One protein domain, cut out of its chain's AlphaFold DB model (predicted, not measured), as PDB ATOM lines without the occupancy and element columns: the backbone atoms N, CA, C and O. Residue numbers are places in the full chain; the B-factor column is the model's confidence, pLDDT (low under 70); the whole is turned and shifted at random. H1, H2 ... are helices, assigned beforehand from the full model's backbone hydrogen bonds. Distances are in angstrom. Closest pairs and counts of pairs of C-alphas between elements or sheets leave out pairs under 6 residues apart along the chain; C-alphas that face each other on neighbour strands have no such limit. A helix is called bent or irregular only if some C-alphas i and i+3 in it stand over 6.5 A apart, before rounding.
ATOM      1  N   GLU A 369     357.051 355.148 317.501       71.25
ATOM      2  CA  GLU A 369     355.859 355.986 317.662       71.25
ATOM      3  C   GLU A 369     354.574 355.153 317.769       71.25
ATOM      4  O   GLU A 369     353.726 355.427 318.620       71.25
ATOM      5  N   GLN A 370     354.447 354.091 316.964       70.25
ATOM      6  CA  GLN A 370     353.339 353.132 317.044       70.25
ATOM      7  C   GLN A 370     353.273 352.466 318.427       70.25
ATOM      8  O   GLN A 370     352.192 352.360 319.014       70.25
ATOM      9  N   ILE A 371     354.436 352.096 318.977       76.56
ATOM     10  CA  ILE A 371     354.582 351.550 320.333       76.56
ATOM     11  C   ILE A 371     354.133 352.560 321.401       76.56
ATOM     12  O   ILE A 371     353.493 352.179 322.384       76.56
ATOM     13  N   GLU A 372     354.452 353.846 321.244       78.44
ATOM     14  CA  GLU A 372     354.063 354.868 322.220       78.44
ATOM     15  C   GLU A 372     352.560 355.182 322.187       78.44
ATOM     16  O   GLU A 372     351.949 355.344 323.247       78.44
ATOM     17  N   LYS A 373     351.934 355.184 321.001       75.50
ATOM     18  CA  LYS A 373     350.474 355.330 320.867       75.50
ATOM     19  C   LYS A 373     349.729 354.179 321.559       75.50
ATOM     20  O   LYS A 373     348.840 354.439 322.368       75.50
ATOM     21  N   VAL A 374     350.156 352.926 321.358       75.75
ATOM     22  CA  VAL A 374     349.564 351.761 322.050       75.75
ATOM     23  C   VAL A 374     349.759 351.834 323.569       75.75
ATOM     24  O   VAL A 374     348.835 351.522 324.313       75.75
ATOM     25  N   LYS A 375     350.905 352.317 324.071       78.19
ATOM     26  CA  LYS A 375     351.094 352.536 325.522       78.19
ATOM     27  C   LYS A 375     350.105 353.546 326.115       78.19
ATOM     28  O   LYS A 375     349.651 353.331 327.236       78.19
ATOM     29  N   LYS A 376     349.777 354.625 325.393       78.56
ATOM     30  CA  LYS A 376     348.789 355.631 325.832       78.56
ATOM     31  C   LYS A 376     347.372 355.051 325.850       78.56
ATOM     32  O   LYS A 376     346.665 355.229 326.834       78.56
ATOM     33  N   LEU A 377     347.016 354.278 324.826       75.69
ATOM     34  CA  LEU A 377     345.721 353.602 324.710       75.69
ATOM     35  C   LEU A 377     345.536 352.518 325.795       75.69
ATOM     36  O   LEU A 377     344.522 352.496 326.487       75.69
ATOM     37  N   LEU A 378     346.567 351.707 326.062       78.94
ATOM     38  CA  LEU A 378     346.593 350.787 327.208       78.94
ATOM     39  C   LEU A 378     346.482 351.518 328.554       78.94
ATOM     40  O   LEU A 378     345.873 350.992 329.482       78.94
ATOM     41  N   LEU A 379     347.071 352.710 328.691       78.38
ATOM     42  CA  LEU A 379     346.945 353.506 329.914       78.38
ATOM     43  C   LEU A 379     345.528 354.072 330.089       78.38
ATOM     44  O   LEU A 379     345.098 354.197 331.229       78.38
ATOM     45  N   GLN A 380     344.795 354.374 329.017       76.31
ATOM     46  CA  GLN A 380     343.394 354.802 329.100       76.31
ATOM     47  C   GLN A 380     342.479 353.639 329.513       76.31
ATOM     48  O   GLN A 380     341.814 353.721 330.546       76.31
ATOM     49  N   GLU A 381     342.508 352.530 328.772       75.12
ATOM     50  CA  GLU A 381     341.533 351.443 328.940       75.12
ATOM     51  C   GLU A 381     341.864 350.476 330.085       75.12
ATOM     52  O   GLU A 381     340.969 349.984 330.768       75.12
ATOM     53  N   CYS A 382     343.146 350.216 330.366       75.44
ATOM     54  CA  CYS A 382     343.557 349.235 331.381       75.44
ATOM     55  C   CYS A 382     343.857 349.852 332.761       75.44
ATOM     56  O   CYS A 382     344.433 349.185 333.625       75.44
ATOM     57  N   LEU A 383     343.445 351.103 333.008       78.06
ATOM     58  CA  LEU A 383     343.590 351.790 334.302       78.06
ATOM     59  C   LEU A 383     342.980 350.996 335.473       78.06
ATOM     60  O   LEU A 383     343.533 351.004 336.573       78.06
ATOM     61  N   PHE A 384     341.899 350.248 335.227       74.38
ATOM     62  CA  PHE A 384     341.232 349.401 336.226       74.38
ATOM     63  C   PHE A 384     342.094 348.233 336.749       74.38
ATOM     64  O   PHE A 384     341.738 347.626 337.758       74.38
ATOM     65  N   LEU A 385     343.214 347.901 336.092       70.25
ATOM     66  CA  LEU A 385     344.157 346.878 336.564       70.25
ATOM     67  C   LEU A 385     345.066 347.376 337.706       70.25
ATOM     68  O   LEU A 385     345.790 346.578 338.300       70.25
ATOM     69  N   ILE A 386     345.057 348.679 338.012       73.44
ATOM     70  CA  ILE A 386     345.905 349.292 339.039       73.44
ATOM     71  C   ILE A 386     345.057 349.649 340.270       73.44
ATOM     72  O   ILE A 386     344.476 350.726 340.346       73.44
ATOM     73  N   ASP A 387     345.064 348.773 341.283       60.16
ATOM     74  CA  ASP A 387     344.411 349.007 342.591       60.16
ATOM     75  C   ASP A 387     345.038 350.191 343.389       60.16
ATOM     76  O   ASP A 387     344.476 350.647 344.384       60.16
ATOM     77  N   GLU A 388     346.223 350.683 342.998       60.12
ATOM     78  CA  GLU A 388     347.029 351.661 343.751       60.12
ATOM     79  C   GLU A 388     346.962 353.086 343.163       60.12
ATOM     80  O   GLU A 388     347.708 353.445 342.250       60.12
ATOM     81  N   THR A 389     346.143 353.954 343.763       57.22
ATOM     82  CA  THR A 389     345.986 355.374 343.374       57.22
ATOM     83  C   THR A 389     347.227 356.254 343.601       57.22
ATOM     84  O   THR A 389     347.294 357.365 343.080       57.22
ATOM     85  N   ASN A 390     348.235 355.774 344.338       54.22
ATOM     86  CA  ASN A 390     349.421 356.552 344.730       54.22
ATOM     87  C   ASN A 390     350.540 356.632 343.671       54.22
ATOM     88  O   ASN A 390     351.551 357.300 343.900       54.22
ATOM     89  N   ILE A 391     350.394 355.984 342.511       60.44
ATOM     90  CA  ILE A 391     351.405 356.038 341.445       60.44
ATOM     91  C   ILE A 391     351.234 357.337 340.649       60.44
ATOM     92  O   ILE A 391     350.351 357.445 339.798       60.44
ATOM     93  N   LYS A 392     352.099 358.327 340.894       62.59
ATOM     94  CA  LYS A 392     352.096 359.596 340.139       62.59
ATOM     95  C   LYS A 392     352.767 359.501 338.763       62.59
ATOM     96  O   LYS A 392     352.545 360.373 337.936       62.59
ATOM     97  N   ASN A 393     353.576 358.469 338.518       77.19
ATOM     98  CA  ASN A 393     354.421 358.370 337.327       77.19
ATOM     99  C   ASN A 393     353.776 357.475 336.248       77.19
ATOM    100  O   ASN A 393     353.533 356.291 336.487       77.19
ATOM    101  N   GLU A 394     353.495 358.019 335.061       72.56
ATOM    102  CA  GLU A 394     352.769 357.301 333.994       72.56
ATOM    103  C   GLU A 394     353.531 356.077 333.474       72.56
ATOM    104  O   GLU A 394     352.939 355.016 333.272       72.56
ATOM    105  N   GLU A 395     354.860 356.167 333.359       74.94
ATOM    106  CA  GLU A 395     355.697 355.025 332.977       74.94
ATOM    107  C   GLU A 395     355.550 353.830 333.923       74.94
ATOM    108  O   GLU A 395     355.624 352.678 333.495       74.94
ATOM    109  N   GLU A 396     355.371 354.079 335.220       76.06
ATOM    110  CA  GLU A 396     355.263 353.023 336.223       76.06
ATOM    111  C   GLU A 396     353.885 352.350 336.171       76.06
ATOM    112  O   GLU A 396     353.791 351.127 336.309       76.06
ATOM    113  N   LYS A 397     352.831 353.118 335.850       76.81
ATOM    114  CA  LYS A 397     351.507 352.573 335.509       76.81
ATOM    115  C   LYS A 397     351.589 351.669 334.278       76.81
ATOM    116  O   LYS A 397     351.157 350.521 334.344       76.81
ATOM    117  N   ILE A 398     352.219 352.142 333.198       79.06
ATOM    118  CA  ILE A 398     352.417 351.367 331.961       79.06
ATOM    119  C   ILE A 398     353.202 350.078 332.248       79.06
ATOM    120  O   ILE A 398     352.787 349.008 331.816       79.06
ATOM    121  N   ARG A 399     354.293 350.133 333.027       79.00
ATOM    122  CA  ARG A 399     355.063 348.933 333.415       79.00
ATOM    123  C   ARG A 399     354.221 347.930 334.211       79.00
ATOM    124  O   ARG A 399     354.348 346.730 333.973       79.00
ATOM    125  N   LYS A 400     353.355 348.383 335.129       78.81
ATOM    126  CA  LYS A 400     352.425 347.491 335.848       78.81
ATOM    127  C   LYS A 400     351.392 346.875 334.898       78.81
ATOM    128  O   LYS A 400     351.244 345.658 334.913       78.81
ATOM    129  N   ILE A 401     350.761 347.667 334.028       81.12
ATOM    130  CA  ILE A 401     349.793 347.188 333.021       81.12
ATOM    131  C   ILE A 401     350.430 346.145 332.088       81.12
ATOM    132  O   ILE A 401     349.903 345.044 331.961       81.12
ATOM    133  N   LEU A 402     351.603 346.429 331.514       81.44
ATOM    134  CA  LEU A 402     352.332 345.488 330.653       81.44
ATOM    135  C   LEU A 402     352.705 344.190 331.390       81.44
ATOM    136  O   LEU A 402     352.568 343.105 330.826       81.44
ATOM    137  N   ASN A 403     353.093 344.273 332.669       80.94
ATOM    138  CA  ASN A 403     353.341 343.089 333.495       80.94
ATOM    139  C   ASN A 403     352.070 342.270 333.776       80.94
ATOM    140  O   ASN A 403     352.159 341.044 333.797       80.94
ATOM    141  N   TYR A 404     350.905 342.903 333.962       77.44
ATOM    142  CA  TYR A 404     349.627 342.189 334.091       77.44
ATOM    143  C   TYR A 404     349.200 341.521 332.775       77.44
ATOM    144  O   TYR A 404     348.714 340.393 332.803       77.44
ATOM    145  N   ILE A 405     349.451 342.170 331.630       78.81
ATOM    146  CA  ILE A 405     349.203 341.613 330.288       78.81
ATOM    147  C   ILE A 405     350.225 340.501 329.937       78.81
ATOM    148  O   ILE A 405     349.980 339.660 329.076       78.81
ATOM    149  N   GLY A 406     351.366 340.425 330.630       70.94
ATOM    150  CA  GLY A 406     352.411 339.427 330.366       70.94
ATOM    151  C   GLY A 406     353.313 339.785 329.179       70.94
ATOM    152  O   GLY A 406     353.831 338.897 328.491       70.94
ATOM    153  N   VAL A 407     353.475 341.084 328.916       79.81
ATOM    154  CA  VAL A 407     354.456 341.659 327.985       79.81
ATOM    155  C   VAL A 407     355.734 341.928 328.776       79.81
ATOM    156  O   VAL A 407     355.765 342.823 329.622       79.81
ATOM    157  N   HIS A 408     356.788 341.149 328.530       73.88
ATOM    158  CA  HIS A 408     358.041 341.246 329.292       73.88
ATOM    159  C   HIS A 408     359.265 341.518 328.414       73.88
ATOM    160  O   HIS A 408     360.259 342.056 328.901       73.88
ATOM    161  N   THR A 409     359.210 341.157 327.132       77.06
ATOM    162  CA  THR A 409     360.287 341.395 326.164       77.06
ATOM    163  C   THR A 409     359.939 342.524 325.193       77.06
ATOM    164  O   THR A 409     358.792 342.961 325.091       77.06
ATOM    165  N   LYS A 410     360.946 343.015 324.458       74.75
ATOM    166  CA  LYS A 410     360.727 343.969 323.361       74.75
ATOM    167  C   LYS A 410     359.951 343.320 322.207       74.75
ATOM    168  O   LYS A 410     359.083 343.963 321.639       74.75
ATOM    169  N   GLU A 411     360.216 342.040 321.951       76.00
ATOM    170  CA  GLU A 411     359.511 341.197 320.977       76.00
ATOM    171  C   GLU A 411     358.022 341.046 321.336       76.00
ATOM    172  O   GLU A 411     357.171 341.225 320.476       76.00
ATOM    173  N   ASP A 412     357.686 340.821 322.616       76.06
ATOM    174  CA  ASP A 412     356.290 340.783 323.087       76.06
ATOM    175  C   ASP A 412     355.552 342.109 322.826       76.06
ATOM    176  O   ASP A 412     354.362 342.119 322.516       76.06
ATOM    177  N   LEU A 413     356.249 343.238 323.003       76.31
ATOM    178  CA  LEU A 413     355.699 344.581 322.818       76.31
ATOM    179  C   LEU A 413     355.513 344.900 321.327       76.31
ATOM    180  O   LEU A 413     354.508 345.499 320.949       76.31
ATOM    181  N   GLU A 414     356.470 344.487 320.493       77.12
ATOM    182  CA  GLU A 414     356.396 344.561 319.031       77.12
ATOM    183  C   GLU A 414     355.251 343.686 318.499       77.12
ATOM    184  O   GLU A 414     354.438 344.186 317.737       77.12
ATOM    185  N   LEU A 415     355.076 342.454 318.993       77.62
ATOM    186  CA  LEU A 415     353.946 341.590 318.628       77.62
ATOM    187  C   LEU A 415     352.592 342.172 319.059       77.62
ATOM    188  O   LEU A 415     351.652 342.204 318.269       77.62
ATOM    189  N   LEU A 416     352.475 342.654 320.304       77.94
ATOM    190  CA  LEU A 416     351.236 343.280 320.776       77.94
ATOM    191  C   LEU A 416     350.879 344.497 319.916       77.94
ATOM    192  O   LEU A 416     349.721 344.676 319.560       77.94
ATOM    193  N   THR A 417     351.865 345.323 319.564       74.94
ATOM    194  CA  THR A 417     351.638 346.485 318.697       74.94
ATOM    195  C   THR A 417     351.317 346.077 317.264       74.94
ATOM    196  O   THR A 417     350.378 346.632 316.704       74.94
ATOM    197  N   GLU A 418     351.984 345.070 316.695       76.31
ATOM    198  CA  GLU A 418     351.632 344.516 315.382       76.31
ATOM    199  C   GLU A 418     350.171 344.031 315.369       76.31
ATOM    200  O   GLU A 418     349.444 344.352 314.439       76.31
ATOM    201  N   LEU A 419     349.683 343.395 316.442       73.56
ATOM    202  CA  LEU A 419     348.275 342.997 316.573       73.56
ATOM    203  C   LEU A 419     347.281 344.164 316.647       73.56
ATOM    204  O   LEU A 419     346.179 344.017 316.126       73.56
ATOM    205  N   PHE A 420     347.648 345.312 317.230       71.31
ATOM    206  CA  PHE A 420     346.828 346.523 317.099       71.31
ATOM    207  C   PHE A 420     346.767 346.978 315.628       71.31
ATOM    208  O   PHE A 420     345.683 347.273 315.128       71.31
ATOM    209  N   TYR A 421     347.900 347.001 314.912       68.00
ATOM    210  CA  TYR A 421     347.978 347.525 313.536       68.00
ATOM    211  C   TYR A 421     347.505 346.565 312.430       68.00
ATOM    212  O   TYR A 421     347.031 347.047 311.405       68.00
ATOM    213  N   ILE A 422     347.530 345.244 312.639       62.22
ATOM    214  CA  ILE A 422     347.018 344.252 311.675       62.22
ATOM    215  C   ILE A 422     345.514 344.437 311.424       62.22
ATOM    216  O   ILE A 422     345.088 344.411 310.274       62.22
ATOM    217  N   ASP A 423     344.718 344.667 312.473       50.72
ATOM    218  CA  ASP A 423     343.258 344.789 312.325       50.72
ATOM    219  C   ASP A 423     342.833 346.143 311.723       50.72
ATOM    220  O   ASP A 423     341.750 346.253 311.152       50.72
ATOM    221  N   ALA A 424     343.709 347.156 311.746       49.56
ATOM    222  CA  ALA A 424     343.455 348.413 311.046       49.56
ATOM    223  C   ALA A 424     343.623 348.296 309.525       49.56
ATOM    224  O   ALA A 424     342.919 348.991 308.799       49.56
ATOM    225  N   ASP A 425     344.512 347.440 309.010       49.03
ATOM    226  CA  ASP A 425     344.731 347.327 307.558       49.03
ATOM    227  C   ASP A 425     343.536 346.680 306.823       49.03
ATOM    228  O   ASP A 425     343.265 347.035 305.671       49.03
ATOM    229  N   GLU A 426     342.770 345.796 307.480       49.34
ATOM    230  CA  GLU A 426     341.556 345.204 306.893       49.34
ATOM    231  C   GLU A 426     340.351 346.173 306.905       49.34
ATOM    232  O   GLU A 426     339.657 346.283 305.890       49.34
ATOM    233  N   GLU A 427     340.128 346.952 307.976       46.75
ATOM    234  CA  GLU A 427     339.060 347.975 307.997       46.75
ATOM    235  C   GLU A 427     339.409 349.243 307.195       46.75
ATOM    236  O   GLU A 427     338.538 349.816 306.525       46.75
ATOM    237  N   ASN A 428     340.680 349.665 307.164       45.25
ATOM    238  CA  ASN A 428     341.106 350.838 306.392       45.25
ATOM    239  C   ASN A 428     340.854 350.681 304.886       45.25
ATOM    240  O   ASN A 428     340.660 351.688 304.203       45.25
ATOM    241  N   TYR A 429     340.793 349.457 304.348       48.25
ATOM    242  CA  TYR A 429     340.444 349.245 302.938       48.25
ATOM    243  C   TYR A 429     338.990 349.644 302.613       48.25
ATOM    244  O   TYR A 429     338.684 350.031 301.481       48.25
ATOM    245  N   LEU A 430     338.089 349.594 303.602       42.41
ATOM    246  CA  LEU A 430     336.697 350.030 303.465       42.41
ATOM    247  C   LEU A 430     336.531 351.524 303.783       42.41
ATOM    248  O   LEU A 430     335.816 352.220 303.059       42.41
ATOM    249  N   ILE A 431     337.229 352.036 304.801       46.78
ATOM    250  CA  ILE A 431     337.124 353.440 305.241       46.78
ATOM    251  C   ILE A 431     337.806 354.402 304.245       46.78
ATOM    252  O   ILE A 431     337.202 355.402 303.838       46.78
ATOM    253  N   ASN A 432     339.004 354.072 303.740       43.56
ATOM    254  CA  ASN A 432     339.744 354.924 302.791       43.56
ATOM    255  C   ASN A 432     339.084 355.050 301.406       43.56
ATOM    256  O   ASN A 432     339.518 355.860 300.585       43.56
ATOM    257  N   LYS A 433     338.023 354.286 301.120       44.28
ATOM    258  CA  LYS A 433     337.271 354.424 299.866       44.28
ATOM    259  C   LYS A 433     336.290 355.604 299.875       44.28
ATOM    260  O   LYS A 433     335.896 356.048 298.797       44.28
ATOM    261  N   PHE A 434     335.910 356.114 301.052       41.06
ATOM    262  CA  PHE A 434     334.868 357.143 301.179       41.06
ATOM    263  C   PHE A 434     335.357 358.505 301.685       41.06
ATOM    264  O   PHE A 434     334.782 359.515 301.283       41.06
ATOM    265  N   ASN A 435     336.439 358.569 302.467       40.66
ATOM    266  CA  ASN A 435     336.948 359.831 303.010       40.66
ATOM    267  C   ASN A 435     338.276 360.256 302.367       40.66
ATOM    268  O   ASN A 435     339.351 360.040 302.916       40.66
ATOM    269  N   SER A 447     338.156 352.462 321.249       58.09
ATOM    270  CA  SER A 447     338.622 351.975 322.562       58.09
ATOM    271  C   SER A 447     338.034 350.611 322.946       58.09
ATOM    272  O   SER A 447     338.703 349.807 323.597       58.09
ATOM    273  N   GLU A 448     336.821 350.323 322.473       59.56
ATOM    274  CA  GLU A 448     336.053 349.103 322.743       59.56
ATOM    275  C   GLU A 448     336.803 347.799 322.395       59.56
ATOM    276  O   GLU A 448     336.693 346.824 323.134       59.56
ATOM    277  N   TYR A 449     337.632 347.780 321.341       67.38
ATOM    278  CA  TYR A 449     338.329 346.560 320.889       67.38
ATOM    279  C   TYR A 449     339.660 346.274 321.605       67.38
ATOM    280  O   TYR A 449     340.281 345.231 321.387       67.38
ATOM    281  N   THR A 450     340.105 347.160 322.501       71.19
ATOM    282  CA  THR A 450     341.405 347.046 323.192       71.19
ATOM    283  C   THR A 450     341.569 345.715 323.932       71.19
ATOM    284  O   THR A 450     342.639 345.103 323.901       71.19
ATOM    285  N   LEU A 451     340.504 345.243 324.588       74.62
ATOM    286  CA  LEU A 451     340.516 343.995 325.356       74.62
ATOM    287  C   LEU A 451     340.510 342.748 324.456       74.62
ATOM    288  O   LEU A 451     341.149 341.753 324.803       74.62
ATOM    289  N   ASP A 452     339.869 342.812 323.289       75.25
ATOM    290  CA  ASP A 452     339.846 341.714 322.316       75.25
ATOM    291  C   ASP A 452     341.211 341.539 321.634       75.25
ATOM    292  O   ASP A 452     341.687 340.414 321.471       75.25
ATOM    293  N   ILE A 453     341.908 342.641 321.337       77.19
ATOM    294  CA  ILE A 453     343.286 342.620 320.820       77.19
ATOM    295  C   ILE A 453     344.246 342.029 321.870       77.19
ATOM    296  O   ILE A 453     345.094 341.192 321.546       77.19
ATOM    297  N   ILE A 454     344.071 342.367 323.155       79.25
ATOM    298  CA  ILE A 454     344.814 341.737 324.263       79.25
ATOM    299  C   ILE A 454     344.508 340.228 324.357       79.25
ATOM    300  O   ILE A 454     345.423 339.425 324.563       79.25
ATOM    301  N   LEU A 455     343.252 339.809 324.168       79.62
ATOM    302  CA  LEU A 455     342.875 338.391 324.146       79.62
ATOM    303  C   LEU A 455     343.521 337.644 322.964       79.62
ATOM    304  O   LEU A 455     344.027 336.532 323.137       79.62
ATOM    305  N   LYS A 456     343.559 338.268 321.782       81.56
ATOM    306  CA  LYS A 456     344.222 337.762 320.569       81.56
ATOM    307  C   LYS A 456     345.731 337.579 320.790       81.56
ATOM    308  O   LYS A 456     346.266 336.519 320.462       81.56
ATOM    309  N   TYR A 457     346.385 338.535 321.459       83.44
ATOM    310  CA  TYR A 457     347.790 338.434 321.881       83.44
ATOM    311  C   TYR A 457     348.047 337.225 322.797       83.44
ATOM    312  O   TYR A 457     348.999 336.474 322.568       83.44
ATOM    313  N   TYR A 458     347.181 336.959 323.785       80.62
ATOM    314  CA  TYR A 458     347.314 335.754 324.616       80.62
ATOM    315  C   TYR A 458     347.225 334.460 323.791       80.62
ATOM    316  O   TYR A 458     348.062 333.572 323.963       80.62
ATOM    317  N   GLN A 459     346.264 334.361 322.864       81.81
ATOM    318  CA  GLN A 459     346.118 333.186 321.990       81.81
ATOM    319  C   GLN A 459     347.345 332.968 321.095       81.81
ATOM    320  O   GLN A 459     347.756 331.830 320.852       81.81
ATOM    321  N   GLU A 460     347.946 334.042 320.584       79.75
ATOM    322  CA  GLU A 460     349.148 333.951 319.759       79.75
ATOM    323  C   GLU A 460     350.373 333.521 320.574       79.75
ATOM    324  O   GLU A 460     351.121 332.634 320.151       79.75
ATOM    325  N   LYS A 461     350.509 334.025 321.806       79.25
ATOM    326  CA  LYS A 461     351.564 333.583 322.722       79.25
ATOM    327  C   LYS A 461     351.405 332.120 323.146       79.25
ATOM    328  O   LYS A 461     352.402 331.417 323.321       79.25
ATOM    329  N   GLU A 462     350.180 331.606 323.274       77.75
ATOM    330  CA  GLU A 462     349.947 330.168 323.467       77.75
ATOM    331  C   GLU A 462     350.426 329.346 322.259       77.75
ATOM    332  O   GLU A 462     351.172 328.376 322.439       77.75
ATOM    333  N   LYS A 463     350.095 329.760 321.025       79.00
ATOM    334  CA  LYS A 463     350.594 329.107 319.796       79.00
ATOM    335  C   LYS A 463     352.124 329.087 319.761       79.00
ATOM    336  O   LYS A 463     352.713 328.029 319.517       79.00
ATOM    337  N   GLU A 464     352.777 330.207 320.068       78.44
ATOM    338  CA  GLU A 464     354.239 330.298 320.073       78.44
ATOM    339  C   GLU A 464     354.868 329.344 321.106       78.44
ATOM    340  O   GLU A 464     355.789 328.583 320.789       78.44
ATOM    341  N   ASN A 465     354.301 329.284 322.315       76.44
ATOM    342  CA  ASN A 465     354.726 328.350 323.358       76.44
ATOM    343  C   ASN A 465     354.557 326.879 322.938       76.44
ATOM    344  O   ASN A 465     355.473 326.078 323.151       76.44
ATOM    345  N   THR A 466     353.451 326.501 322.282       74.56
ATOM    346  CA  THR A 466     353.302 325.126 321.756       74.56
ATOM    347  C   THR A 466     354.348 324.796 320.685       74.56
ATOM    348  O   THR A 466     354.891 323.685 320.676       74.56
ATOM    349  N   CYS A 467     354.722 325.765 319.842       73.31
ATOM    350  CA  CYS A 467     355.797 325.607 318.862       73.31
ATOM    351  C   CYS A 467     357.171 325.422 319.524       73.31
ATOM    352  O   CYS A 467     357.924 324.534 319.114       73.31
ATOM    353  N   ARG A 468     357.490 326.198 320.573       76.44
ATOM    354  CA  ARG A 468     358.720 326.035 321.377       76.44
ATOM    355  C   ARG A 468     358.797 324.629 321.994       76.44
ATOM    356  O   ARG A 468     359.777 323.918 321.774       76.44
ATOM    357  N   ILE A 469     357.719 324.169 322.638       76.19
ATOM    358  CA  ILE A 469     357.614 322.817 323.227       76.19
ATOM    359  C   ILE A 469     357.813 321.718 322.166       76.19
ATOM    360  O   ILE A 469     358.479 320.710 322.419       76.19
ATOM    361  N   SER A 470     357.263 321.903 320.961       76.50
ATOM    362  CA  SER A 470     357.417 320.954 319.851       76.50
ATOM    363  C   SER A 470     358.873 320.852 319.366       76.50
ATOM    364  O   SER A 470     359.396 319.744 319.198       76.50
ATOM    365  N   LYS A 471     359.570 321.994 319.228       80.81
ATOM    366  CA  LYS A 471     361.001 322.050 318.874       80.81
ATOM    367  C   LYS A 471     361.870 321.325 319.913       80.81
ATOM    368  O   LYS A 471     362.687 320.481 319.538       80.81
ATOM    369  N   ASP A 472     361.645 321.561 321.206       76.94
ATOM    370  CA  ASP A 472     362.396 320.898 322.284       76.94
ATOM    371  C   ASP A 472     362.162 319.381 322.330       76.94
ATOM    372  O   ASP A 472     363.104 318.594 322.492       76.94
ATOM    373  N   LYS A 473     360.920 318.938 322.103       80.06
ATOM    374  CA  LYS A 473     360.576 317.512 321.990       80.06
ATOM    375  C   LYS A 473     361.324 316.839 320.834       80.06
ATOM    376  O   LYS A 473     361.824 315.721 320.993       80.06
ATOM    377  N   GLN A 474     361.454 317.518 319.694       80.12
ATOM    378  CA  GLN A 474     362.219 317.020 318.550       80.12
ATOM    379  C   GLN A 474     363.731 316.990 318.842       80.12
ATOM    380  O   GLN A 474     364.394 315.997 318.533       80.12
ATOM    381  N   LYS A 475     364.274 318.009 319.522       81.06
ATOM    382  CA  LYS A 475     365.676 318.037 319.979       81.06
ATOM    383  C   LYS A 475     366.002 316.857 320.904       81.06
ATOM    384  O   LYS A 475     367.033 316.203 320.737       81.06
ATOM    385  N   TYR A 476     365.097 316.516 321.825       77.69
ATOM    386  CA  TYR A 476     365.237 315.330 322.677       77.69
ATOM    387  C   TYR A 476     365.197 314.016 321.875       77.69
ATOM    388  O   TYR A 476     366.047 313.145 322.075       77.69
ATOM    389  N   LYS A 477     364.267 313.884 320.916       81.44
ATOM    390  CA  LYS A 477     364.171 312.713 320.023       81.44
ATOM    391  C   LYS A 477     365.462 312.492 319.221       81.44
ATOM    392  O   LYS A 477     365.930 311.360 319.116       81.44
ATOM    393  N   ASN A 478     366.079 313.564 318.724       81.94
ATOM    394  CA  ASN A 478     367.349 313.491 317.999       81.94
ATOM    395  C   ASN A 478     368.494 312.975 318.894       81.94
ATOM    396  O   ASN A 478     369.227 312.073 318.489       81.94
ATOM    397  N   ARG A 479     368.599 313.459 320.141       76.88
ATOM    398  CA  ARG A 479     369.591 312.969 321.123       76.88
ATOM    399  C   ARG A 479     369.410 311.483 321.465       76.88
ATOM    400  O   ARG A 479     370.398 310.759 321.621       76.88
ATOM    401  N   LEU A 480     368.163 311.008 321.528       80.19
ATOM    402  CA  LEU A 480     367.862 309.588 321.733       80.19
ATOM    403  C   LEU A 480     368.322 308.735 320.536       80.19
ATOM    404  O   LEU A 480     368.966 307.705 320.730       80.19
ATOM    405  N   ASN A 481     368.066 309.192 319.306       81.50
ATOM    406  CA  ASN A 481     368.491 308.500 318.083       81.50
ATOM    407  C   ASN A 481     370.023 308.386 317.971       81.50
ATOM    408  O   ASN A 481     370.528 307.318 317.624       81.50
ATOM    409  N   ILE A 482     370.768 309.443 318.317       77.94
ATOM    410  CA  ILE A 482     372.243 309.413 318.365       77.94
ATOM    411  C   ILE A 482     372.722 308.356 319.372       77.94
ATOM    412  O   ILE A 482     373.583 307.533 319.056       77.94
ATOM    413  N   SER A 483     372.111 308.319 320.559       75.69
ATOM    414  CA  SER A 483     372.435 307.339 321.605       75.69
ATOM    415  C   SER A 483     372.173 305.893 321.157       75.69
ATOM    416  O   SER A 483     372.983 305.006 321.427       75.69
ATOM    417  N   LEU A 484     371.076 305.651 320.430       81.62
ATOM    418  CA  LEU A 484     370.749 304.341 319.854       81.62
ATOM    419  C   LEU A 484     371.740 303.921 318.760       81.62
ATOM    420  O   LEU A 484     372.156 302.762 318.741       81.62
ATOM    421  N   LYS A 485     372.163 304.850 317.892       84.94
ATOM    422  CA  LYS A 485     373.161 304.577 316.846       84.94
ATOM    423  C   LYS A 485     374.481 304.084 317.449       84.94
ATOM    424  O   LYS A 485     374.961 303.025 317.064       84.94
ATOM    425  N   ILE A 486     374.978 304.759 318.489       79.44
ATOM    426  CA  ILE A 486     376.201 304.361 319.211       79.44
ATOM    427  C   ILE A 486     376.095 302.934 319.791       79.44
ATOM    428  O   ILE A 486     377.090 302.214 319.847       79.44
ATOM    429  N   ILE A 487     374.908 302.497 320.229       80.19
ATOM    430  CA  ILE A 487     374.694 301.128 320.737       80.19
ATOM    431  C   ILE A 487     374.706 300.099 319.593       80.19
ATOM    432  O   ILE A 487     375.244 299.005 319.765       80.19
ATOM    433  N   LEU A 488     374.133 300.434 318.434       82.62
ATOM    434  CA  LEU A 488     374.146 299.572 317.247       82.62
ATOM    435  C   LEU A 488     375.559 299.414 316.669       82.62
ATOM    436  O   LEU A 488     375.961 298.292 316.361       82.62
ATOM    437  N   ASP A 489     376.326 300.503 316.597       82.19
ATOM    438  CA  ASP A 489     377.699 300.491 316.084       82.19
ATOM    439  C   ASP A 489     378.615 299.609 316.958       82.19
ATOM    440  O   ASP A 489     379.356 298.778 316.429       82.19
ATOM    441  N   ARG A 490     378.480 299.664 318.296       80.56
ATOM    442  CA  ARG A 490     379.185 298.736 319.209       80.56
ATOM    443  C   ARG A 490     378.812 297.275 318.966       80.56
ATOM    444  O   ARG A 490     379.698 296.439 318.841       80.56
ATOM    445  N   LYS A 491     377.517 296.953 318.835       82.88
ATOM    446  CA  LYS A 491     377.077 295.575 318.540       82.88
ATOM    447  C   LYS A 491     377.652 295.043 317.225       82.88
ATOM    448  O   LYS A 491     377.883 293.841 317.102       82.88
ATOM    449  N   LYS A 492     377.877 295.919 316.239       86.00
ATOM    450  CA  LYS A 492     378.537 295.556 314.980       86.00
ATOM    451  C   LYS A 492     380.010 295.196 315.214       86.00
ATOM    452  O   LYS A 492     380.414 294.109 314.813       86.00
ATOM    453  N   GLN A 493     380.755 296.044 315.929       82.56
ATOM    454  CA  GLN A 493     382.157 295.797 316.305       82.56
ATOM    455  C   GLN A 493     382.324 294.506 317.125       82.56
ATOM    456  O   GLN A 493     383.249 293.736 316.895       82.56
ATOM    457  N   GLU A 494     381.411 294.229 318.058       82.62
ATOM    458  CA  GLU A 494     381.427 293.000 318.863       82.62
ATOM    459  C   GLU A 494     381.180 291.747 318.011       82.62
ATOM    460  O   GLU A 494     381.850 290.733 318.197       82.62
ATOM    461  N   LYS A 495     380.251 291.810 317.046       85.88
ATOM    462  CA  LYS A 495     379.995 290.705 316.110       85.88
ATOM    463  C   LYS A 495     381.209 290.430 315.217       85.88
ATOM    464  O   LYS A 495     381.551 289.273 315.000       85.88
ATOM    465  N   GLU A 496     381.849 291.485 314.724       83.31
ATOM    466  CA  GLU A 496     383.065 291.419 313.910       83.31
ATOM    467  C   GLU A 496     384.254 290.866 314.710       83.31
ATOM    468  O   GLU A 496     384.951 289.970 314.243       83.31
ATOM    469  N   TYR A 497     384.405 291.290 315.968       82.25
ATOM    470  CA  TYR A 497     385.384 290.736 316.900       82.25
ATOM    471  C   TYR A 497     385.232 289.215 317.073       82.25
ATOM    472  O   TYR A 497     386.210 288.492 316.898       82.25
ATOM    473  N   TRP A 498     384.023 288.713 317.364       83.69
ATOM    474  CA  TRP A 498     383.792 287.269 317.524       83.69
ATOM    475  C   TRP A 498     383.943 286.479 316.216       83.69
ATOM    476  O   TRP A 498     384.420 285.348 316.253       83.69
ATOM    477  N   TYR A 499     383.588 287.068 315.071       84.38
ATOM    478  CA  TYR A 499     383.768 286.457 313.748       84.38
ATOM    479  C   TYR A 499     385.250 286.323 313.364       84.38
ATOM    480  O   TYR A 499     385.690 285.271 312.902       84.38
ATOM    481  N   ASN A 500     386.056 287.355 313.624       81.25
ATOM    482  CA  ASN A 500     387.504 287.285 313.430       81.25
ATOM    483  C   ASN A 500     388.130 286.235 314.363       81.25
ATOM    484  O   ASN A 500     389.060 285.536 313.970       81.25
ATOM    485  N   LEU A 501     387.582 286.087 315.574       77.31
ATOM    486  CA  LEU A 501     388.004 285.090 316.554       77.31
ATOM    487  C   LEU A 501     387.722 283.646 316.109       77.31
ATOM    488  O   LEU A 501     388.585 282.788 316.272       77.31
ATOM    489  N   SER A 502     386.540 283.367 315.543       79.25
ATOM    490  CA  SER A 502     386.204 282.022 315.050       79.25
ATOM    491  C   SER A 502     387.056 281.610 313.851       79.25
ATOM    492  O   SER A 502     387.355 280.431 313.687       79.25
ATOM    493  N   ASN A 503     387.485 282.582 313.046       77.19
ATOM    494  CA  ASN A 503     388.191 282.342 311.788       77.19
ATOM    495  C   ASN A 503     389.724 282.289 311.947       77.19
ATOM    496  O   ASN A 503     390.437 282.208 310.949       77.19
TER     497      ASN A 503
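This is residues 369 to 435 and 447 to 503 of the 517 residues of an uncharacterized protein of Plasmodium falciparum MaliPS096_E11 (UniProt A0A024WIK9). A very long helix, H4, runs out of a small body as a single arm, with residues 462 to 503, of which 462 to 502 belong to H4, sticking out. H1, H2, the first part of H3 and the first part of H4 make the body, and residues 424 to 435, of which 424 to 431 belong to H3, stick out as a shorter arm in another direction. The printed part has 124 residues with four named helices, in the order H1, H2, H3, H4, and no named strand; the class is all helix. The whole is extended, with a radius of gyration of the C-alphas of 27.2 A and spans of 91 by 46 by 22 A.

H1, residues 369 to 385, begins with C-alpha 369 at (355.859, 355.986, 317.662) and measures 24.0 A; it is irregular, with C-alphas 381 and 384 7.6 A apart, and has a kink of 44 degrees near residue 379. H2, residues 394 to 405, measures 16.5 A. H3, residues 410 to 431, measures 31.2 A and has a kink of 26 degrees near residue 425. H4, residues 447 to 502, measures 84.9 A, ends with C-alpha 502 at (386.204, 282.022, 315.050), and is irregular, with C-alphas 448 and 451 7.3 A apart.

H1 touches H2, about perpendicular at 76 degrees, the closest C-alphas being those of Leu 379 and Ile 398, 6.2 A apart. With residues 370 to 374 alone H1 touches H3, about perpendicular at 81 degrees; C-alphas 371 and 417 are closest, at 6.1 A. H3 touches H4 at a steep tilt of 54 degrees, opposite ways, with C-alphas 416 and 457 closest, at 6.0 A. Every O i to N i+4 pair is within hydrogen-bond range in H2, but 10 of 13 in H1, 12 of 18 in H3 and 50 of 52 in H4.

The C-alphas of Asn 435 and Asn 503, the two farthest apart, are 93.3 A apart. Residues 436 to 446 are not printed, and C-alphas 435 and 447 are 21.1 A apart across the cut. The pLDDT is under 70 at residues 387 to 392, 421 to 435 and 447 to 449.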